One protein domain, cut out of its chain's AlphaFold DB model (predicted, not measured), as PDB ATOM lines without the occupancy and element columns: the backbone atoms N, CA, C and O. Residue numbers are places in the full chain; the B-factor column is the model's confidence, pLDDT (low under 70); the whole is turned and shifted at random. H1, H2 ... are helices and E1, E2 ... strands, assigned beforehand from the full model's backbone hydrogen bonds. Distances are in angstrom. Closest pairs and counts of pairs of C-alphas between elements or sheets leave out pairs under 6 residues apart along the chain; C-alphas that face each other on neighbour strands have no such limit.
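What this domain is: This is residues 3 to 148 of the 154 residues of an uncharacterized protein of Pseudomonas amygdali pv. mellea (UniProt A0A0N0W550). A ribbon of two parallel strands, E1 and E2, with the long helix H7 running back alongside E2, makes one end of this domain, and a cluster of helices, H1 to H4, set at steep angles, makes the other. The long unnamed stretch of residues 54 to 71 runs from the cluster through the middle, and residues 54 to 59 of it stick out; H5 and H6, in the crossing from E1 to E2, touch no other helix. The printed part has 146 residues, with seven named helices and two named strands in the order H1 H2 H3 H4 E1 H5 H6 E2 H7; the class is mostly helix. The whole is compact, with a radius of gyration of the C-alphas of 16.9 A, and spans 49 by 37 by 28 A.

Where its parts are: E1 is residues 84 to 87, and E2 is residues 122 to 125. H7, residues 130 to 146, is 24.3 A long and ends at C-alpha 146 at (34.835, -56.782, 57.082). H5 is residues 90 to 98 and H6 is residues 110 to 115. H1, residues 3 to 15, begins at C-alpha 3 at (21.006, -50.332, 82.687) and is 18.8 A long. H2, residues 27 to 40, is 20.1 A long; H3, residues 44 to 53, is 14.3 A long; H4 is residues 72 to 78.

How they stand to each other: E1 and E2 are parallel neighbours at 25 degrees, with N 85 and O 122 at 2.8 A and N 87 and O 124 at 2.9 A, within hydrogen-bond range. With H5 and H6 between, they form a strand-helix-strand unit, two parallel neighbour strands joined through helices. The closest C-alphas of E2 and H7 are those of Leu 124 and Gln 136, 7.3 A apart. H5 and H6 are apart. H4 and H3 only just touch, with 3 pairs of C-alphas within 8 A, the closest Val 46 and Asp 72 at 6.0 A, at a steep tilt of 43 degrees, the same way. H3 touches residues 34 to 38 of H2 about perpendicular at 86 degrees, the closest C-alphas being Arg 38 and Ala 44, 6.0 A apart. Residues 5 to 9 of H1 touch residues 29 to 34 of H2, the closest C-alphas being Leu 5 and Leu 30, 6.0 A apart; at 70.4 degrees they are only just about perpendicular. Every O i to N i+4 pair is within hydrogen-bond range in H1, H2, H3, H4, H5 and H7, and 1 of 2 in H6.

The domain as a whole: The two C-alphas farthest apart are those of Cys 17 and Ser 146, at 50.0 A. The printed part has no cut. The links H1 to H2, H3 to H4 and H5 to H6 are long. The mean pLDDT of the printed part is 92.3, and no printed residue is under 70.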
ATOM      1  N   ALA A   3      20.981 -51.708  82.178       90.94
ATOM      2  CA  ALA A   3      21.006 -50.332  82.687       90.94
ATOM      3  C   ALA A   3      19.812 -49.948  83.595       90.94
ATOM      4  O   ALA A   3      20.047 -49.326  84.637       90.94
ATOM      5  N   PRO A   4      18.547 -50.314  83.291       92.69
ATOM      6  CA  PRO A   4      17.430 -50.090  84.207       92.69
ATOM      7  C   PRO A   4      17.618 -50.778  85.564       92.69
ATOM      8  O   PRO A   4      17.285 -50.183  86.587       92.69
ATOM      9  N   LEU A   5      18.189 -51.986  85.587       94.88
ATOM     10  CA  LEU A   5      18.419 -52.751  86.813       94.88
ATOM     11  C   LEU A   5      19.450 -52.058  87.706       94.88
ATOM     12  O   LEU A   5      19.201 -51.878  88.894       94.88
ATOM     13  N   TYR A   6      20.558 -51.573  87.134       94.31
ATOM     14  CA  TYR A   6      21.575 -50.836  87.893       94.31
ATOM     15  C   TYR A   6      21.044 -49.518  88.461       94.31
ATOM     16  O   TYR A   6      21.310 -49.188  89.618       94.31
ATOM     17  N   ARG A   7      20.232 -48.782  87.685       94.88
ATOM     18  CA  ARG A   7      19.568 -47.565  88.180       94.88
ATOM     19  C   ARG A   7      18.623 -47.862  89.342       94.88
ATOM     20  O   ARG A   7      18.563 -47.080  90.287       94.88
ATOM     21  N   LEU A   8      17.878 -48.962  89.275       96.62
ATOM     22  CA  LEU A   8      16.957 -49.357  90.337       96.62
ATOM     23  C   LEU A   8      17.708 -49.858  91.573       96.62
ATOM     24  O   LEU A   8      17.386 -49.403  92.664       96.62
ATOM     25  N   GLN A   9      18.755 -50.676  91.425       96.75
ATOM     26  CA  GLN A   9      19.622 -51.075  92.541       96.75
ATOM     27  C   GLN A   9      20.153 -49.848  93.293       96.75
ATOM     28  O   GLN A   9      20.037 -49.776  94.514       96.75
ATOM     29  N   ALA A  10      20.666 -48.846  92.572       95.62
ATOM     30  CA  ALA A  10      21.146 -47.609  93.185       95.62
ATOM     31  C   ALA A  10      20.049 -46.885  93.989       95.62
ATOM     32  O   ALA A  10      20.316 -46.392  95.084       95.62
ATOM     33  N   ARG A  11      18.804 -46.864  93.490       96.44
ATOM     34  CA  ARG A  11      17.660 -46.286  94.218       96.44
ATOM     35  C   ARG A  11      17.318 -47.074  95.482       96.44
ATOM     36  O   ARG A  11      17.145 -46.454  96.520       96.44
ATOM     37  N   PHE A  12      17.285 -48.406  95.429       97.06
ATOM     38  CA  PHE A  12      17.049 -49.238  96.618       97.06
ATOM     39  C   PHE A  12      18.066 -48.952  97.730       97.06
ATOM     40  O   PHE A  12      17.681 -48.741  98.876       97.06
ATOM     41  N   TYR A  13      19.354 -48.891  97.386       96.81
ATOM     42  CA  TYR A  13      20.416 -48.599  98.351       96.81
ATOM     43  C   TYR A  13      20.330 -47.166  98.898       96.81
ATOM     44  O   TYR A  13      20.504 -46.955 100.099       96.81
ATOM     45  N   SER A  14      19.989 -46.198  98.041       96.12
ATOM     46  CA  SER A  14      19.762 -44.808  98.448       96.12
ATOM     47  C   SER A  14      18.627 -44.685  99.470       96.12
ATOM     48  O   SER A  14      18.814 -44.047 100.502       96.12
ATOM     49  N   GLU A  15      17.475 -45.312  99.221       97.69
ATOM     50  CA  GLU A  15      16.335 -45.305 100.155       97.69
ATOM     51  C   GLU A  15      16.655 -46.055 101.457       97.69
ATOM     52  O   GLU A  15      16.249 -45.645 102.542       97.69
ATOM     53  N   ALA A  16      17.468 -47.112 101.377       97.31
ATOM     54  CA  ALA A  16      17.994 -47.824 102.540       97.31
ATOM     55  C   ALA A  16      19.101 -47.052 103.290       97.31
ATOM     56  O   ALA A  16      19.730 -47.612 104.191       97.31
ATOM     57  N   CYS A  17      19.381 -45.796 102.915       96.69
ATOM     58  CA  CYS A  17      20.416 -44.948 103.511       96.69
ATOM     59  C   CYS A  17      21.798 -45.629 103.570       96.69
ATOM     60  O   CYS A  17      22.573 -45.418 104.502       96.69
ATOM     61  N   THR A  18      22.102 -46.470 102.578       95.94
ATOM     62  CA  THR A  18      23.314 -47.292 102.531       95.94
ATOM     63  C   THR A  18      24.096 -46.988 101.258       95.94
ATOM     64  O   THR A  18      23.543 -46.956 100.160       95.94
ATOM     65  N   ALA A  19      25.406 -46.775 101.386       92.25
ATOM     66  CA  ALA A  19      26.264 -46.528 100.234       92.25
ATOM     67  C   ALA A  19      26.457 -47.809  99.407       92.25
ATOM     68  O   ALA A  19      26.804 -48.862  99.941       92.25
ATOM     69  N   LEU A  20      26.289 -47.692  98.092       92.50
ATOM     70  CA  LEU A  20      26.642 -48.731  97.132       92.50
ATOM     71  C   LEU A  20      28.016 -48.405  96.535       92.50
ATOM     72  O   LEU A  20      28.190 -47.360  95.906       92.50
ATOM     73  N   SER A  21      28.990 -49.296  96.721       89.69
ATOM     74  CA  SER A  21      30.315 -49.131  96.115       89.69
ATOM     75  C   SER A  21      30.216 -49.091  94.582       89.69
ATOM     76  O   SER A  21      29.455 -49.873  94.006       89.69
ATOM     77  N   PRO A  22      30.996 -48.237  93.892       85.50
ATOM     78  CA  PRO A  22      31.003 -48.197  92.434       85.50
ATOM     79  C   PRO A  22      31.270 -49.578  91.826       85.50
ATOM     80  O   PRO A  22      32.232 -50.252  92.193       85.50
ATOM     81  N   GLY A  23      30.400 -50.000  90.909       84.19
ATOM     82  CA  GLY A  23      30.489 -51.302  90.243       84.19
ATOM     83  C   GLY A  23      30.050 -52.506  91.083       84.19
ATOM     84  O   GLY A  23      30.030 -53.610  90.547       84.19
ATOM     85  N   ALA A  24      29.670 -52.329  92.355       89.38
ATOM     86  CA  ALA A  24      29.162 -53.428  93.171       89.38
ATOM     87  C   ALA A  24      27.786 -53.888  92.680       89.38
ATOM     88  O   ALA A  24      26.884 -53.079  92.437       89.38
ATOM     89  N   GLN A  25      27.620 -55.203  92.567       91.56
ATOM     90  CA  GLN A  25      26.358 -55.823  92.190       91.56
ATOM     91  C   GLN A  25      25.766 -56.585  93.371       91.56
ATOM     92  O   GLN A  25      26.455 -57.337  94.060       91.56
ATOM     93  N   ASP A  26      24.470 -56.394  93.580       94.44
ATOM     94  CA  ASP A  26      23.651 -57.228  94.444       94.44
ATOM     95  C   ASP A  26      22.810 -58.131  93.540       94.44
ATOM     96  O   ASP A  26      21.697 -57.782  93.146       94.44
ATOM     97  N   GLN A  27      23.379 -59.272  93.132       91.56
ATOM     98  CA  GLN A  27      22.771 -60.132  92.113       91.56
ATOM     99  C   GLN A  27      21.370 -60.611  92.521       91.56
ATOM    100  O   GLN A  27      20.480 -60.677  91.676       91.56
ATOM    101  N   LYS A  28      21.143 -60.868  93.816       93.00
ATOM    102  CA  LYS A  28      19.824 -61.232  94.356       93.00
ATOM    103  C   LYS A  28      18.805 -60.112  94.172       93.00
ATOM    104  O   LYS A  28      17.704 -60.372  93.689       93.00
ATOM    105  N   LEU A  29      19.162 -58.877  94.524       95.38
ATOM    106  CA  LEU A  29      18.274 -57.736  94.313       95.38
ATOM    107  C   LEU A  29      18.028 -57.493  92.819       95.38
ATOM    108  O   LEU A  29      16.889 -57.269  92.416       95.38
ATOM    109  N   LEU A  30      19.067 -57.570  91.982       94.88
ATOM    110  CA  LEU A  30      18.936 -57.391  90.532       94.88
ATOM    111  C   LEU A  30      17.994 -58.432  89.908       94.88
ATOM    112  O   LEU A  30      17.149 -58.061  89.092       94.88
ATOM    113  N   GLU A  31      18.085 -59.703  90.314       93.00
ATOM    114  CA  GLU A  31      17.179 -60.767  89.858       93.00
ATOM    115  C   GLU A  31      15.729 -60.492  90.288       93.00
ATOM    116  O   GLU A  31      14.810 -60.586  89.470       93.00
ATOM    117  N   GLN A  32      15.518 -60.062  91.536       94.50
ATOM    118  CA  GLN A  32      14.192 -59.682  92.034       94.50
ATOM    119  C   GLN A  32      13.607 -58.498  91.260       94.50
ATOM    120  O   GLN A  32      12.456 -58.551  90.829       94.50
ATOM    121  N   VAL A  33      14.396 -57.444  91.044       95.69
ATOM    122  CA  VAL A  33      13.973 -56.262  90.286       95.69
ATOM    123  C   VAL A  33      13.619 -56.643  88.851       95.69
ATOM    124  O   VAL A  33      12.562 -56.245  88.361       95.69
ATOM    125  N   ALA A  34      14.453 -57.442  88.180       94.12
ATOM    126  CA  ALA A  34      14.169 -57.914  86.830       94.12
ATOM    127  C   ALA A  34      12.868 -58.730  86.779       94.12
ATOM    128  O   ALA A  34      12.040 -58.510  85.893       94.12
ATOM    129  N   GLY A  35      12.657 -59.620  87.753       93.81
ATOM    130  CA  GLY A  35      11.426 -60.398  87.887       93.81
ATOM    131  C   GLY A  35      10.187 -59.518  88.067       93.81
ATOM    132  O   GLY A  35       9.196 -59.710  87.366       93.81
ATOM    133  N   GLN A  36      10.251 -58.507  88.937       96.88
ATOM    134  CA  GLN A  36       9.134 -57.582  89.162       96.88
ATOM    135  C   GLN A  36       8.830 -56.715  87.935       96.88
ATOM    136  O   GLN A  36       7.666 -56.522  87.587       96.88
ATOM    137  N   LEU A  37       9.857 -56.233  87.227       96.44
ATOM    138  CA  LEU A  37       9.658 -55.499  85.977       96.44
ATOM    139  C   LEU A  37       8.946 -56.360  84.929       96.44
ATOM    140  O   LEU A  37       7.993 -55.888  84.310       96.44
ATOM    141  N   ARG A  38       9.372 -57.619  84.764       94.56
ATOM    142  CA  ARG A  38       8.756 -58.564  83.821       94.56
ATOM    143  C   ARG A  38       7.351 -58.992  84.242       94.56
ATOM    144  O   ARG A  38       6.509 -59.209  83.379       94.56
ATOM    145  N   PHE A  39       7.072 -59.055  85.543       96.12
ATOM    146  CA  PHE A  39       5.720 -59.286  86.049       96.12
ATOM    147  C   PHE A  39       4.761 -58.151  85.662       96.12
ATOM    148  O   PHE A  39       3.651 -58.414  85.208       96.12
ATOM    149  N   ILE A  40       5.195 -56.893  85.792       97.38
ATOM    150  CA  ILE A  40       4.394 -55.722  85.398       97.38
ATOM    151  C   ILE A  40       4.228 -55.661  83.876       97.38
ATOM    152  O   ILE A  40       3.144 -55.386  83.364       97.38
ATOM    153  N   ASN A  41       5.317 -55.874  83.142       96.31
ATOM    154  CA  ASN A  41       5.323 -55.901  81.689       96.31
ATOM    155  C   ASN A  41       6.435 -56.850  81.214       96.31
ATOM    156  O   ASN A  41       7.610 -56.496  81.347       96.31
ATOM    157  N   PRO A  42       6.100 -57.993  80.584       94.75
ATOM    158  CA  PRO A  42       7.088 -58.977  80.130       94.75
ATOM    159  C   PRO A  42       8.186 -58.386  79.237       94.75
ATOM    160  O   PRO A  42       9.331 -58.817  79.284       94.75
ATOM    161  N   PHE A  43       7.865 -57.323  78.495       95.94
ATOM    162  CA  PHE A  43       8.769 -56.645  77.569       95.94
ATOM    163  C   PHE A  43       9.498 -55.439  78.184       95.94
ATOM    164  O   PHE A  43      10.064 -54.637  77.446       95.94
ATOM    165  N   ALA A  44       9.444 -55.223  79.503       96.38
ATOM    166  CA  ALA A  44       9.941 -53.995  80.138       96.38
ATOM    167  C   ALA A  44      11.412 -53.686  79.804       96.38
ATOM    168  O   ALA A  44      11.732 -52.551  79.446       96.38
ATOM    169  N   LEU A  45      12.297 -54.685  79.891       95.56
ATOM    170  CA  LEU A  45      13.732 -54.502  79.642       95.56
ATOM    171  C   LEU A  45      14.040 -54.287  78.159       95.56
ATOM    172  O   LEU A  45      14.821 -53.397  77.826       95.56
ATOM    173  N   VAL A  46      13.376 -55.036  77.275       96.00
ATOM    174  CA  VAL A  46      13.471 -54.849  75.821       96.00
ATOM    175  C   VAL A  46      12.986 -53.469  75.408       96.00
ATOM    176  O   VAL A  46      13.695 -52.773  74.695       96.00
ATOM    177  N   LYS A  47      11.817 -53.026  75.885       95.44
ATOM    178  CA  LYS A  47      11.287 -51.693  75.561       95.44
ATOM    179  C   LYS A  47      12.222 -50.586  76.034       95.44
ATOM    180  O   LYS A  47      12.452 -49.635  75.297       95.44
ATOM    181  N   ALA A  48      12.782 -50.718  77.236       95.00
ATOM    182  CA  ALA A  48      13.764 -49.761  77.734       95.00
ATOM    183  C   ALA A  48      15.042 -49.751  76.880       95.00
ATOM    184  O   ALA A  48      15.604 -48.689  76.647       95.00
ATOM    185  N   PHE A  49      15.499 -50.912  76.402       95.75
ATOM    186  CA  PHE A  49      16.635 -50.997  75.484       95.75
ATOM    187  C   PHE A  49      16.315 -50.391  74.110       95.75
ATOM    188  O   PHE A  49      17.107 -49.600  73.612       95.75
ATOM    189  N   ALA A  50      15.143 -50.687  73.545       95.12
ATOM    190  CA  ALA A  50      14.664 -50.157  72.268       95.12
ATOM    191  C   ALA A  50      14.641 -48.623  72.254       95.12
ATOM    192  O   ALA A  50      15.156 -47.999  71.336       95.12
ATOM    193  N   GLN A  51      14.120 -48.013  73.323       94.75
ATOM    194  CA  GLN A  51      14.070 -46.557  73.471       94.75
ATOM    195  C   GLN A  51      15.452 -45.899  73.481       94.75
ATOM    196  O   GLN A  51      15.581 -44.751  73.070       94.75
ATOM    197  N   GLU A  52      16.473 -46.579  74.000       93.81
ATOM    198  CA  GLU A  52      17.845 -46.066  73.976       93.81
ATOM    199  C   GLU A  52      18.515 -46.338  72.627       93.81
ATOM    200  O   GLU A  52      19.258 -45.493  72.135       93.81
ATOM    201  N   LEU A  53      18.202 -47.475  72.001       94.31
ATOM    202  CA  LEU A  53      18.678 -47.822  70.665       94.31
ATOM    203  C   LEU A  53      18.190 -46.816  69.612       94.31
ATOM    204  O   LEU A  53      18.972 -46.396  68.777       94.31
ATOM    205  N   GLU A  54      16.939 -46.361  69.683       94.81
ATOM    206  CA  GLU A  54      16.388 -45.356  68.755       94.81
ATOM    207  C   GLU A  54      17.087 -43.988  68.830       94.81
ATOM    208  O   GLU A  54      16.991 -43.193  67.899       94.81
ATOM    209  N   LYS A  55      17.773 -43.692  69.938       94.81
ATOM    210  CA  LYS A  55      18.447 -42.404  70.169       94.81
ATOM    211  C   LYS A  55      19.927 -42.430  69.806       94.81
ATOM    212  O   LYS A  55      20.580 -41.393  69.904       94.81
ATOM    213  N   THR A  56      20.480 -43.600  69.494       94.06
ATOM    214  CA  THR A  56      21.915 -43.736  69.254       94.06
ATOM    215  C   THR A  56      22.256 -43.453  67.798       94.06
ATOM    216  O   THR A  56      21.571 -43.910  66.889       94.06
ATOM    217  N   GLU A  57      23.358 -42.746  67.584       93.94
ATOM    218  CA  GLU A  57      23.997 -42.592  66.269       93.94
ATOM    219  C   GLU A  57      25.250 -43.477  66.156       93.94
ATOM    220  O   GLU A  57      26.030 -43.341  65.221       93.94
ATOM    221  N   ALA A  58      25.480 -44.362  67.132       92.94
ATOM    222  CA  ALA A  58      26.648 -45.231  67.142       92.94
ATOM    223  C   ALA A  58      26.621 -46.224  65.971       92.94
ATOM    224  O   ALA A  58      25.623 -46.913  65.764       92.94
ATOM    225  N   ASP A  59      27.762 -46.381  65.298       89.19
ATOM    226  CA  ASP A  59      27.932 -47.367  64.224       89.19
ATOM    227  C   ASP A  59      27.816 -48.811  64.737       89.19
ATOM    228  O   ASP A  59      27.410 -49.723  64.017       89.19
ATOM    229  N   VAL A  60      28.185 -49.024  66.006       91.00
ATOM    230  CA  VAL A  60      28.190 -50.333  66.661       91.00
ATOM    231  C   VAL A  60      27.530 -50.235  68.029       91.00
ATOM    232  O   VAL A  60      27.918 -49.430  68.875       91.00
ATOM    233  N   VAL A  61      26.568 -51.125  68.275       93.88
ATOM    234  CA  VAL A  61      25.894 -51.268  69.568       93.88
ATOM    235  C   VAL A  61      26.165 -52.654  70.132       93.88
ATOM    236  O   VAL A  61      25.908 -53.666  69.483       93.88
ATOM    237  N   ILE A  62      26.647 -52.700  71.373       94.12
ATOM    238  CA  ILE A  62      26.905 -53.946  72.098       94.12
ATOM    239  C   ILE A  62      25.909 -54.065  73.248       94.12
ATOM    240  O   ILE A  62      25.761 -53.154  74.062       94.12
ATOM    241  N   ASN A  63      25.241 -55.214  73.324       94.69
ATOM    242  CA  ASN A  63      24.485 -55.632  74.495       94.69
ATOM    243  C   ASN A  63      25.216 -56.810  75.144       94.69
ATOM    244  O   ASN A  63      25.360 -57.864  74.532       94.69
ATOM    245  N   ASP A  64      25.692 -56.609  76.364       92.44
ATOM    246  CA  ASP A  64      26.552 -57.532  77.108       92.44
ATOM    247  C   ASP A  64      25.799 -58.393  78.137       92.44
ATOM    248  O   ASP A  64      26.411 -59.204  78.828       92.44
ATOM    249  N   ASP A  65      24.477 -58.235  78.244       89.88
ATOM    250  CA  ASP A  65      23.662 -58.822  79.316       89.88
ATOM    251  C   ASP A  65      22.386 -59.484  78.771       89.88
ATOM    252  O   ASP A  65      21.288 -59.307  79.298       89.88
ATOM    253  N   LEU A  66      22.517 -60.237  77.677       93.50
ATOM    254  CA  LEU A  66      21.440 -61.085  77.170       93.50
ATOM    255  C   LEU A  66      21.316 -62.347  78.034       93.50
ATOM    256  O   LEU A  66      22.271 -63.115  78.155       93.50
ATOM    257  N   ARG A  67      20.130 -62.578  78.607       90.75
ATOM    258  CA  ARG A  67      19.869 -63.745  79.472       90.75
ATOM    259  C   ARG A  67      18.570 -64.487  79.188       90.75
ATOM    260  O   ARG A  67      18.466 -65.644  79.567       90.75
ATOM    261  N   ASP A  68      17.590 -63.821  78.587       92.94
ATOM    262  CA  ASP A  68      16.239 -64.353  78.409       92.94
ATOM    263  C   ASP A  68      16.029 -64.858  76.977       92.94
ATOM    264  O   ASP A  68      16.230 -64.125  76.003       92.94
ATOM    265  N   ASP A  69      15.654 -66.132  76.850       94.44
ATOM    266  CA  ASP A  69      15.527 -66.817  75.560       94.44
ATOM    267  C   ASP A  69      14.136 -66.678  74.922       94.44
ATOM    268  O   ASP A  69      13.933 -67.099  73.787       94.44
ATOM    269  N   GLN A  70      13.176 -66.078  75.625       93.69
ATOM    270  CA  GLN A  70      11.778 -66.005  75.186       93.69
ATOM    271  C   GLN A  70      11.379 -64.627  74.656       93.69
ATOM    272  O   GLN A  70      10.517 -64.522  73.788       93.69
ATOM    273  N   THR A  71      12.002 -63.574  75.175       94.69
ATOM    274  CA  THR A  71      11.632 -62.175  74.952       94.69
ATOM    275  C   THR A  71      12.837 -61.369  74.487       94.69
ATOM    276  O   THR A  71      12.784 -60.741  73.429       94.69
ATOM    277  N   ASP A  72      13.935 -61.404  75.249       95.38
ATOM    278  CA  ASP A  72      15.100 -60.553  74.984       95.38
ATOM    279  C   ASP A  72      15.853 -61.025  73.727       95.38
ATOM    280  O   ASP A  72      16.169 -60.221  72.846       95.38
ATOM    281  N   TRP A  73      16.112 -62.334  73.616       96.88
ATOM    282  CA  TRP A  73      16.831 -62.909  72.475       96.88
ATOM    283  C   TRP A  73      16.079 -62.761  71.143       96.88
ATOM    284  O   TRP A  73      16.695 -62.254  70.198       96.88
ATOM    285  N   PRO A  74      14.781 -63.122  71.027       96.31
ATOM    286  CA  PRO A  74      14.038 -62.932  69.782       96.31
ATOM    287  C   PRO A  74      14.036 -61.477  69.313       96.31
ATOM    288  O   PRO A  74      14.345 -61.214  68.153       96.31
ATOM    289  N   TYR A  75      13.814 -60.523  70.225       96.44
ATOM    290  CA  TYR A  75      13.840 -59.103  69.881       96.44
ATOM    291  C   TYR A  75      15.192 -58.665  69.302       96.44
ATOM    292  O   TYR A  75      15.242 -57.993  68.271       96.44
ATOM    293  N   LEU A  76      16.307 -59.042  69.941       96.62
ATOM    294  CA  LEU A  76      17.639 -58.690  69.438       96.62
ATOM    295  C   LEU A  76      17.882 -59.276  68.043       96.62
ATOM    296  O   LEU A  76      18.402 -58.585  67.166       96.62
ATOM    297  N   ARG A  77      17.474 -60.529  67.821       96.38
ATOM    298  CA  ARG A  77      17.600 -61.197  66.518       96.38
ATOM    299  C   ARG A  77      16.800 -60.492  65.429       96.38
ATOM    300  O   ARG A  77      17.334 -60.274  64.344       96.38
ATOM    301  N   GLU A  78      15.561 -60.112  65.719       95.88
ATOM    302  CA  GLU A  78      14.700 -59.366  64.794       95.88
ATOM    303  C   GLU A  78      15.279 -57.990  64.436       95.88
ATOM    304  O   GLU A  78      15.113 -57.529  63.311       95.88
ATOM    305  N   ASN A  79      16.034 -57.372  65.350       94.38
ATOM    306  CA  ASN A  79      16.718 -56.092  65.134       94.38
ATOM    307  C   ASN A  79      18.144 -56.247  64.571       94.38
ATOM    308  O   ASN A  79      18.946 -55.319  64.634       94.38
ATOM    309  N   GLY A  80      18.484 -57.418  64.025       93.88
ATOM    310  CA  GLY A  80      19.737 -57.635  63.297       93.88
ATOM    311  C   GLY A  80      20.978 -57.852  64.167       93.88
ATOM    312  O   GLY A  80      22.082 -57.943  63.626       93.88
ATOM    313  N   PHE A  81      20.835 -57.988  65.490       95.81
ATOM    314  CA  PHE A  81      21.977 -58.269  66.358       95.81
ATOM    315  C   PHE A  81      22.553 -59.664  66.087       95.81
ATOM    316  O   PHE A  81      21.832 -60.657  65.926       95.81
ATOM    317  N   LYS A  82      23.886 -59.745  66.107       95.88
ATOM    318  CA  LYS A  82      24.627 -61.007  66.163       95.88
ATOM    319  C   LYS A  82      24.861 -61.408  67.615       95.88
ATOM    320  O   LYS A  82      25.196 -60.575  68.452       95.88
ATOM    321  N   VAL A  83      24.697 -62.691  67.906       97.19
ATOM    322  CA  VAL A  83      24.866 -63.275  69.235       97.19
ATOM    323  C   VAL A  83      26.232 -63.941  69.316       97.19
ATOM    324  O   VAL A  83      26.520 -64.887  68.581       97.19
ATOM    325  N   ILE A  84      27.060 -63.464  70.240       96.88
ATOM    326  CA  ILE A  84      28.373 -64.037  70.539       96.88
ATOM    327  C   ILE A  84      28.290 -64.682  71.921       96.88
ATOM    328  O   ILE A  84      28.085 -63.991  72.918       96.88
ATOM    329  N   LYS A  85      28.450 -66.006  71.993       96.12
ATOM    330  CA  LYS A  85      28.477 -66.748  73.259       96.12
ATOM    331  C   LYS A  85      29.918 -66.934  73.718       96.12
ATOM    332  O   LYS A  85      30.735 -67.517  73.011       96.12
ATOM    333  N   ILE A  86      30.225 -66.460  74.921       95.00
ATOM    334  CA  ILE A  86      31.509 -66.724  75.574       95.00
ATOM    335  C   ILE A  86      31.323 -67.926  76.493       95.00
ATOM    336  O   ILE A  86      30.541 -67.867  77.442       95.00
ATOM    337  N   VAL A  87      32.044 -69.007  76.216       93.88
ATOM    338  CA  VAL A  87      32.028 -70.230  77.024       93.88
ATOM    339  C   VAL A  87      33.316 -70.355  77.821       93.88
ATOM    340  O   VAL A  87      34.370 -69.870  77.413       93.88
ATOM    341  N   THR A  88      33.232 -70.981  78.986       93.50
ATOM    342  CA  THR A  88      34.397 -71.316  79.804       93.50
ATOM    343  C   THR A  88      34.077 -72.539  80.650       93.50
ATOM    344  O   THR A  88      32.910 -72.808  80.947       93.50
ATOM    345  N   ASP A  89      35.115 -73.247  81.067       91.38
ATOM    346  CA  ASP A  89      35.052 -74.321  82.040       91.38
ATOM    347  C   ASP A  89      34.288 -73.883  83.318       91.38
ATOM    348  O   ASP A  89      34.612 -72.844  83.915       91.38
ATOM    349  N   PRO A  90      33.284 -74.659  83.782       87.50
ATOM    350  CA  PRO A  90      32.464 -74.305  84.942       87.50
ATOM    351  C   PRO A  90      33.260 -74.034  86.225       87.50
ATOM    352  O   PRO A  90      32.919 -73.111  86.969       87.50
ATOM    353  N   LEU A  91      34.346 -74.777  86.476       89.31
ATOM    354  CA  LEU A  91      35.187 -74.570  87.663       89.31
ATOM    355  C   LEU A  91      35.963 -73.254  87.572       89.31
ATOM    356  O   LEU A  91      36.186 -72.566  88.570       89.31
ATOM    357  N   SER A  92      36.390 -72.880  86.371       89.94
ATOM    358  CA  SER A  92      37.033 -71.597  86.100       89.94
ATOM    359  C   SER A  92      36.048 -70.435  86.247       89.94
ATOM    360  O   SER A  92      36.393 -69.430  86.874       89.94
ATOM    361  N   ARG A  93      34.802 -70.586  85.773       89.25
ATOM    362  CA  ARG A  93      33.712 -69.622  86.023       89.25
ATOM    363  C   ARG A  93      33.465 -69.440  87.517       89.25
ATOM    364  O   ARG A  93      33.455 -68.305  87.982       89.25
ATOM    365  N   GLN A  94      33.293 -70.535  88.257       87.31
ATOM    366  CA  GLN A  94      33.013 -70.491  89.691       87.31
ATOM    367  C   GLN A  94      34.121 -69.758  90.456       87.31
ATOM    368  O   GLN A  94      33.834 -68.782  91.146       87.31
ATOM    369  N   ARG A  95      35.389 -70.139  90.248       89.06
ATOM    370  CA  ARG A  95      36.540 -69.480  90.891       89.06
ATOM    371  C   ARG A  95      36.612 -67.980  90.591       89.06
ATOM    372  O   ARG A  95      36.948 -67.189  91.467       89.06
ATOM    373  N   ARG A  96      36.307 -67.575  89.351       88.94
ATOM    374  CA  ARG A  96      36.287 -66.158  88.939       88.94
ATOM    375  C   ARG A  96      35.101 -65.390  89.530       88.94
ATOM    376  O   ARG A  96      35.228 -64.192  89.744       88.94
ATOM    377  N   LEU A  97      33.957 -66.036  89.756       86.38
ATOM    378  CA  LEU A  97      32.800 -65.413  90.409       86.38
ATOM    379  C   LEU A  97      33.047 -65.219  91.906       86.38
ATOM    380  O   LEU A  97      32.769 -64.146  92.425       86.38
ATOM    381  N   GLU A  98      33.627 -66.212  92.576       86.19
ATOM    382  CA  GLU A  98      33.964 -66.150  94.007       86.19
ATOM    383  C   GLU A  98      35.013 -65.075  94.332       86.19
ATOM    384  O   GLU A  98      35.047 -64.564  95.448       86.19
ATOM    385  N   SER A  99      35.856 -64.696  93.365       86.56
ATOM    386  CA  SER A  99      36.833 -63.615  93.541       86.56
ATOM    387  C   SER A  99      36.263 -62.211  93.307       86.56
ATOM    388  O   SER A  99      36.965 -61.220  93.545       86.56
ATOM    389  N   ARG A 100      35.006 -62.089  92.854       84.69
ATOM    390  CA  ARG A 100      34.341 -60.788  92.702       84.69
ATOM    391  C   ARG A 100      33.959 -60.214  94.061       84.69
ATOM    392  O   ARG A 100      33.606 -60.931  94.990       84.69
ATOM    393  N   LYS A 101      33.968 -58.884  94.152       84.69
ATOM    394  CA  LYS A 101      33.507 -58.134  95.330       84.69
ATOM    395  C   LYS A 101      32.008 -57.821  95.240       84.69
ATOM    396  O   LYS A 101      31.597 -56.696  95.522       84.69
ATOM    397  N   ASP A 102      31.218 -58.792  94.790       85.38
ATOM    398  CA  ASP A 102      29.765 -58.654  94.690       85.38
ATOM    399  C   ASP A 102      29.139 -58.743  96.091       85.38
ATOM    400  O   ASP A 102      29.618 -59.481  96.952       85.38
ATOM    401  N   ILE A 103      28.067 -57.983  96.329       87.25
ATOM    402  CA  ILE A 103      27.347 -57.983  97.615       87.25
ATOM    403  C   ILE A 103      26.622 -59.315  97.813       87.25
ATOM    404  O   ILE A 103      26.552 -59.855  98.917       87.25
ATOM    405  N   SER A 104      26.083 -59.854  96.724       87.88
ATOM    406  CA  SER A 104      25.466 -61.169  96.698       87.88
ATOM    407  C   SER A 104      25.721 -61.843  95.350       87.88
ATOM    408  O   SER A 104      25.780 -61.174  94.319       87.88
ATOM    409  N   VAL A 105      25.870 -63.171  95.371       84.31
ATOM    410  CA  VAL A 105      26.084 -64.012  94.182       84.31
ATOM    411  C   VAL A 105      24.965 -65.048  94.079       84.31
ATOM    412  O   VAL A 105      24.548 -65.618  95.094       84.31
ATOM    413  N   ILE A 106      24.477 -65.299  92.862       82.12
ATOM    414  CA  ILE A 106      23.556 -66.399  92.547       82.12
ATOM    415  C   ILE A 106      24.330 -67.461  91.763       82.12
ATOM    416  O   ILE A 106      24.837 -67.199  90.677       82.12
ATOM    417  N   HIS A 107      24.425 -68.672  92.314       71.88
ATOM    418  CA  HIS A 107      25.173 -69.760  91.675       71.88
ATOM    419  C   HIS A 107      24.364 -70.522  90.615       71.88
ATOM    420  O   HIS A 107      24.962 -71.014  89.664       71.88
ATOM    421  N   ASN A 108      23.036 -70.594  90.777       71.50
ATOM    422  CA  ASN A 108      22.120 -71.359  89.926       71.50
ATOM    423  C   ASN A 108      20.865 -70.527  89.615       71.50
ATOM    424  O   ASN A 108      19.815 -70.747  90.223       71.50
ATOM    425  N   SER A 109      20.964 -69.543  88.719       75.25
ATOM    426  CA  SER A 109      19.775 -68.788  88.303       75.25
ATOM    427  C   SER A 109      18.965 -69.597  87.289       75.25
ATOM    428  O   SER A 109      19.525 -70.294  86.441       75.25
ATOM    429  N   ALA A 110      17.637 -69.458  87.304       76.00
ATOM    430  CA  ALA A 110      16.794 -69.980  86.227       76.00
ATOM    431  C   ALA A 110      17.218 -69.426  84.851       76.00
ATOM    432  O   ALA A 110      17.072 -70.114  83.841       76.00
ATOM    433  N   LEU A 111      17.784 -68.211  84.828       76.31
ATOM    434  CA  LEU A 111      18.312 -67.550  83.636       76.31
ATOM    435  C   LEU A 111      19.574 -68.227  83.086       76.31
ATOM    436  O   LEU A 111      19.767 -68.224  81.874       76.31
ATOM    437  N   ASP A 112      20.394 -68.871  83.926       79.00
ATOM    438  CA  ASP A 112      21.577 -69.600  83.447       79.00
ATOM    439  C   ASP A 112      21.162 -70.749  82.506       79.00
ATOM    440  O   ASP A 112      21.788 -70.970  81.472       79.00
ATOM    441  N   PHE A 113      20.039 -71.420  82.791       82.50
ATOM    442  CA  PHE A 113      19.486 -72.450  81.903       82.50
ATOM    443  C   PHE A 113      18.886 -71.888  80.611       82.50
ATOM    444  O   PHE A 113      18.794 -72.610  79.620       82.50
ATOM    445  N   GLN A 114      18.436 -70.631  80.613       87.00
ATOM    446  CA  GLN A 114      17.901 -69.988  79.412       87.00
ATOM    447  C   GLN A 114      19.022 -69.628  78.440       87.00
ATOM    448  O   GLN A 114      18.899 -69.881  77.246       87.00
ATOM    449  N   ILE A 115      20.153 -69.137  78.958       89.00
ATOM    450  CA  ILE A 115      21.351 -68.829  78.163       89.00
ATOM    451  C   ILE A 115      21.820 -70.049  77.360       89.00
ATOM    452  O   ILE A 115      22.268 -69.910  76.222       89.00
ATOM    453  N   GLU A 116      21.684 -71.258  77.908       89.31
ATOM    454  CA  GLU A 116      22.031 -72.485  77.184       89.31
ATOM    455  C   GLU A 116      21.128 -72.778  75.978       89.31
ATOM    456  O   GLU A 116      21.566 -73.449  75.046       89.31
ATOM    457  N   ARG A 117      19.900 -72.249  75.950       92.88
ATOM    458  CA  ARG A 117      18.948 -72.429  74.840       92.88
ATOM    459  C   ARG A 117      19.088 -71.374  73.744       92.88
ATOM    460  O   ARG A 117      18.561 -71.561  72.649       92.88
ATOM    461  N   ILE A 118      19.809 -70.287  74.014       95.44
ATOM    462  CA  ILE A 118      20.050 -69.218  73.047       95.44
ATOM    463  C   ILE A 118      21.018 -69.707  71.964       95.44
ATOM    464  O   ILE A 118      22.153 -70.100  72.246       95.44
ATOM    465  N   HIS A 119      20.589 -69.626  70.702       95.12
ATOM    466  CA  HIS A 119      21.458 -69.910  69.564       95.12
ATOM    467  C   HIS A 119      22.447 -68.759  69.337       95.12
ATOM    468  O   HIS A 119      22.048 -67.608  69.132       95.12
ATOM    469  N   ALA A 120      23.737 -69.091  69.312       96.50
ATOM    470  CA  ALA A 120      24.817 -68.151  69.051       96.50
ATOM    471  C   ALA A 120      25.226 -68.166  67.572       96.50
ATOM    472  O   ALA A 120      25.323 -69.228  66.966       96.50
ATOM    473  N   ASP A 121      25.506 -66.996  66.998       97.00
ATOM    474  CA  ASP A 121      26.140 -66.901  65.678       97.00
ATOM    475  C   ASP A 121      27.636 -67.243  65.768       97.00
ATOM    476  O   ASP A 121      28.200 -67.827  64.847       97.00
ATOM    477  N   PHE A 122      28.266 -66.912  66.900       97.00
ATOM    478  CA  PHE A 122      29.671 -67.198  67.181       97.00
ATOM    479  C   PHE A 122      29.839 -67.696  68.613       97.00
ATOM    480  O   PHE A 122      29.158 -67.228  69.525       97.00
ATOM    481  N   THR A 123      30.776 -68.618  68.825       96.75
ATOM    482  CA  THR A 123      31.145 -69.098  70.162       96.75
ATOM    483  C   THR A 123      32.645 -68.938  70.367       96.75
ATOM    484  O   THR A 123      33.422 -69.395  69.533       96.75
ATOM    485  N   LEU A 124      33.050 -68.303  71.469       96.62
ATOM    486  CA  LEU A 124      34.454 -68.103  71.842       96.62
ATOM    487  C   LEU A 124      34.759 -68.793  73.174       96.62
ATOM    488  O   LEU A 124      33.987 -68.665  74.125       96.62
ATOM    489  N   ALA A 125      35.901 -69.476  73.262       94.94
ATOM    490  CA  ALA A 125      36.325 -70.180  74.471       94.94
ATOM    491  C   ALA A 125      37.291 -69.332  75.317       94.94
ATOM    492  O   ALA A 125      38.366 -68.936  74.862       94.94
ATOM    493  N   ASN A 126      36.935 -69.102  76.583       94.69
ATOM    494  CA  ASN A 126      37.688 -68.303  77.555       94.69
ATOM    495  C   ASN A 126      38.435 -69.170  78.593       94.69
ATOM    496  O   ASN A 126      38.470 -68.878  79.797       94.69
ATOM    497  N   ASP A 127      39.033 -70.253  78.100       91.44
ATOM    498  CA  ASP A 127      39.806 -71.221  78.895       91.44
ATOM    499  C   ASP A 127      41.323 -71.066  78.713       91.44
ATOM    500  O   ASP A 127      42.113 -71.818  79.278       91.44
ATOM    501  N   SER A 128      41.735 -70.067  77.930       89.44
ATOM    502  CA  SER A 128      43.135 -69.740  77.652       89.44
ATOM    503  C   SER A 128      43.627 -68.549  78.490       89.44
ATOM    504  O   SER A 128      43.014 -68.163  79.491       89.44
ATOM    505  N   THR A 129      44.770 -67.970  78.116       92.31
ATOM    506  CA  THR A 129      45.289 -66.754  78.751       92.31
ATOM    507  C   THR A 129      44.480 -65.522  78.321       92.31
ATOM    508  O   THR A 129      43.908 -65.511  77.229       92.31
ATOM    509  N   PRO A 130      44.466 -64.437  79.123       93.25
ATOM    510  CA  PRO A 130      43.807 -63.191  78.732       93.25
ATOM    511  C   PRO A 130      44.263 -62.645  77.372       93.25
ATOM    512  O   PRO A 130      43.444 -62.117  76.626       93.25
ATOM    513  N   ASP A 131      45.545 -62.794  77.027       96.00
ATOM    514  CA  ASP A 131      46.081 -62.326  75.743       96.00
ATOM    515  C   ASP A 131      45.609 -63.186  74.567       96.00
ATOM    516  O   ASP A 131      45.220 -62.646  73.532       96.00
ATOM    517  N   ALA A 132      45.563 -64.511  74.736       94.50
ATOM    518  CA  ALA A 132      45.022 -65.411  73.722       94.50
ATOM    519  C   ALA A 132      43.520 -65.169  73.499       94.50
ATOM    520  O   ALA A 132      43.059 -65.129  72.359       94.50
ATOM    521  N   PHE A 133      42.757 -64.937  74.570       95.56
ATOM    522  CA  PHE A 133      41.340 -64.602  74.455       95.56
ATOM    523  C   PHE A 133      41.119 -63.220  73.815       95.56
ATOM    524  O   PHE A 133      40.241 -63.069  72.967       95.56
ATOM    525  N   ARG A 134      41.958 -62.223  74.133       96.31
ATOM    526  CA  ARG A 134      41.934 -60.909  73.465       96.31
ATOM    527  C   ARG A 134      42.186 -61.038  71.964       96.31
ATOM    528  O   ARG A 134      41.519 -60.364  71.185       96.31
ATOM    529  N   HIS A 135      43.114 -61.904  71.561       96.38
ATOM    530  CA  HIS A 135      43.383 -62.159  70.149       96.38
ATOM    531  C   HIS A 135      42.156 -62.739  69.428       96.38
ATOM    532  O   HIS A 135      41.759 -62.192  68.405       96.38
ATOM    533  N   GLN A 136      41.485 -63.741  70.011       96.25
ATOM    534  CA  GLN A 136      40.239 -64.297  69.456       96.25
ATOM    535  C   GLN A 136      39.144 -63.233  69.285       96.25
ATOM    536  O   GLN A 136      38.467 -63.191  68.258       96.25
ATOM    537  N   ILE A 137      38.975 -62.351  70.279       95.88
ATOM    538  CA  ILE A 137      38.022 -61.234  70.192       95.88
ATOM    539  C   ILE A 137      38.388 -60.308  69.028       95.88
ATOM    540  O   ILE A 137      37.505 -59.906  68.275       95.88
ATOM    541  N   GLN A 138      39.672 -59.980  68.863       96.19
ATOM    542  CA  GLN A 138      40.130 -59.095  67.793       96.19
ATOM    543  C   GLN A 138      39.897 -59.700  66.404       96.19
ATOM    544  O   GLN A 138      39.448 -58.998  65.500       96.19
ATOM    545  N   GLU A 139      40.176 -60.991  66.228       96.31
ATOM    546  CA  GLU A 139      39.915 -61.694  64.969       96.31
ATOM    547  C   GLU A 139      38.423 -61.694  64.628       96.31
ATOM    548  O   GLU A 139      38.047 -61.372  63.498       96.31
ATOM    549  N   LEU A 140      37.563 -61.970  65.615       95.81
ATOM    550  CA  LEU A 140      36.117 -61.921  65.422       95.81
ATOM    551  C   LEU A 140      35.638 -60.502  65.087       95.81
ATOM    552  O   LEU A 140      34.841 -60.328  64.166       95.81
ATOM    553  N   ALA A 141      36.133 -59.487  65.795       94.19
ATOM    554  CA  ALA A 141      35.789 -58.095  65.523       94.19
ATOM    555  C   ALA A 141      36.174 -57.697  64.089       94.19
ATOM    556  O   ALA A 141      35.349 -57.144  63.364       94.19
ATOM    557  N   ASN A 142      37.383 -58.050  63.645       94.31
ATOM    558  CA  ASN A 142      37.839 -57.790  62.279       94.31
ATOM    559  C   ASN A 142      36.948 -58.488  61.240       94.31
ATOM    560  O   ASN A 142      36.569 -57.877  60.240       94.31
ATOM    561  N   HIS A 143      36.579 -59.748  61.489       93.88
ATOM    562  CA  HIS A 143      35.676 -60.497  60.618       93.88
ATOM    563  C   HIS A 143      34.311 -59.806  60.490       93.88
ATOM    564  O   HIS A 143      33.842 -59.575  59.375       93.88
ATOM    565  N   LEU A 144      33.711 -59.406  61.615       92.25
ATOM    566  CA  LEU A 144      32.422 -58.713  61.634       92.25
ATOM    567  C   LEU A 144      32.484 -57.379  60.883       92.25
ATOM    568  O   LEU A 144      31.645 -57.139  60.015       92.25
ATOM    569  N   MET A 145      33.509 -56.560  61.126       89.00
ATOM    570  CA  MET A 145      33.685 -55.275  60.436       89.00
ATOM    571  C   MET A 145      33.902 -55.441  58.928       89.00
ATOM    572  O   MET A 145      33.371 -54.666  58.135       89.00
ATOM    573  N   SER A 146      34.622 -56.488  58.508       87.94
ATOM    574  CA  SER A 146      34.835 -56.782  57.082       87.94
ATOM    575  C   SER A 146      33.562 -57.219  56.351       87.94
ATOM    576  O   SER A 146      33.474 -57.084  55.134       87.94
ATOM    577  N   SER A 147      32.572 -57.725  57.093       81.19
ATOM    578  CA  SER A 147      31.289 -58.192  56.558       81.19
ATOM    579  C   SER A 147      30.218 -57.099  56.466       81.19
ATOM    580  O   SER A 147      29.130 -57.354  55.944       81.19
ATOM    581  N   LEU A 148      30.508 -55.889  56.960       76.06
ATOM    582  CA  LEU A 148      29.596 -54.755  56.853       76.06
ATOM    583  C   LEU A 148      29.477 -54.293  55.389       76.06
ATOM    584  O   LEU A 148      30.484 -54.260  54.674       76.06
TER     585      LEU A 148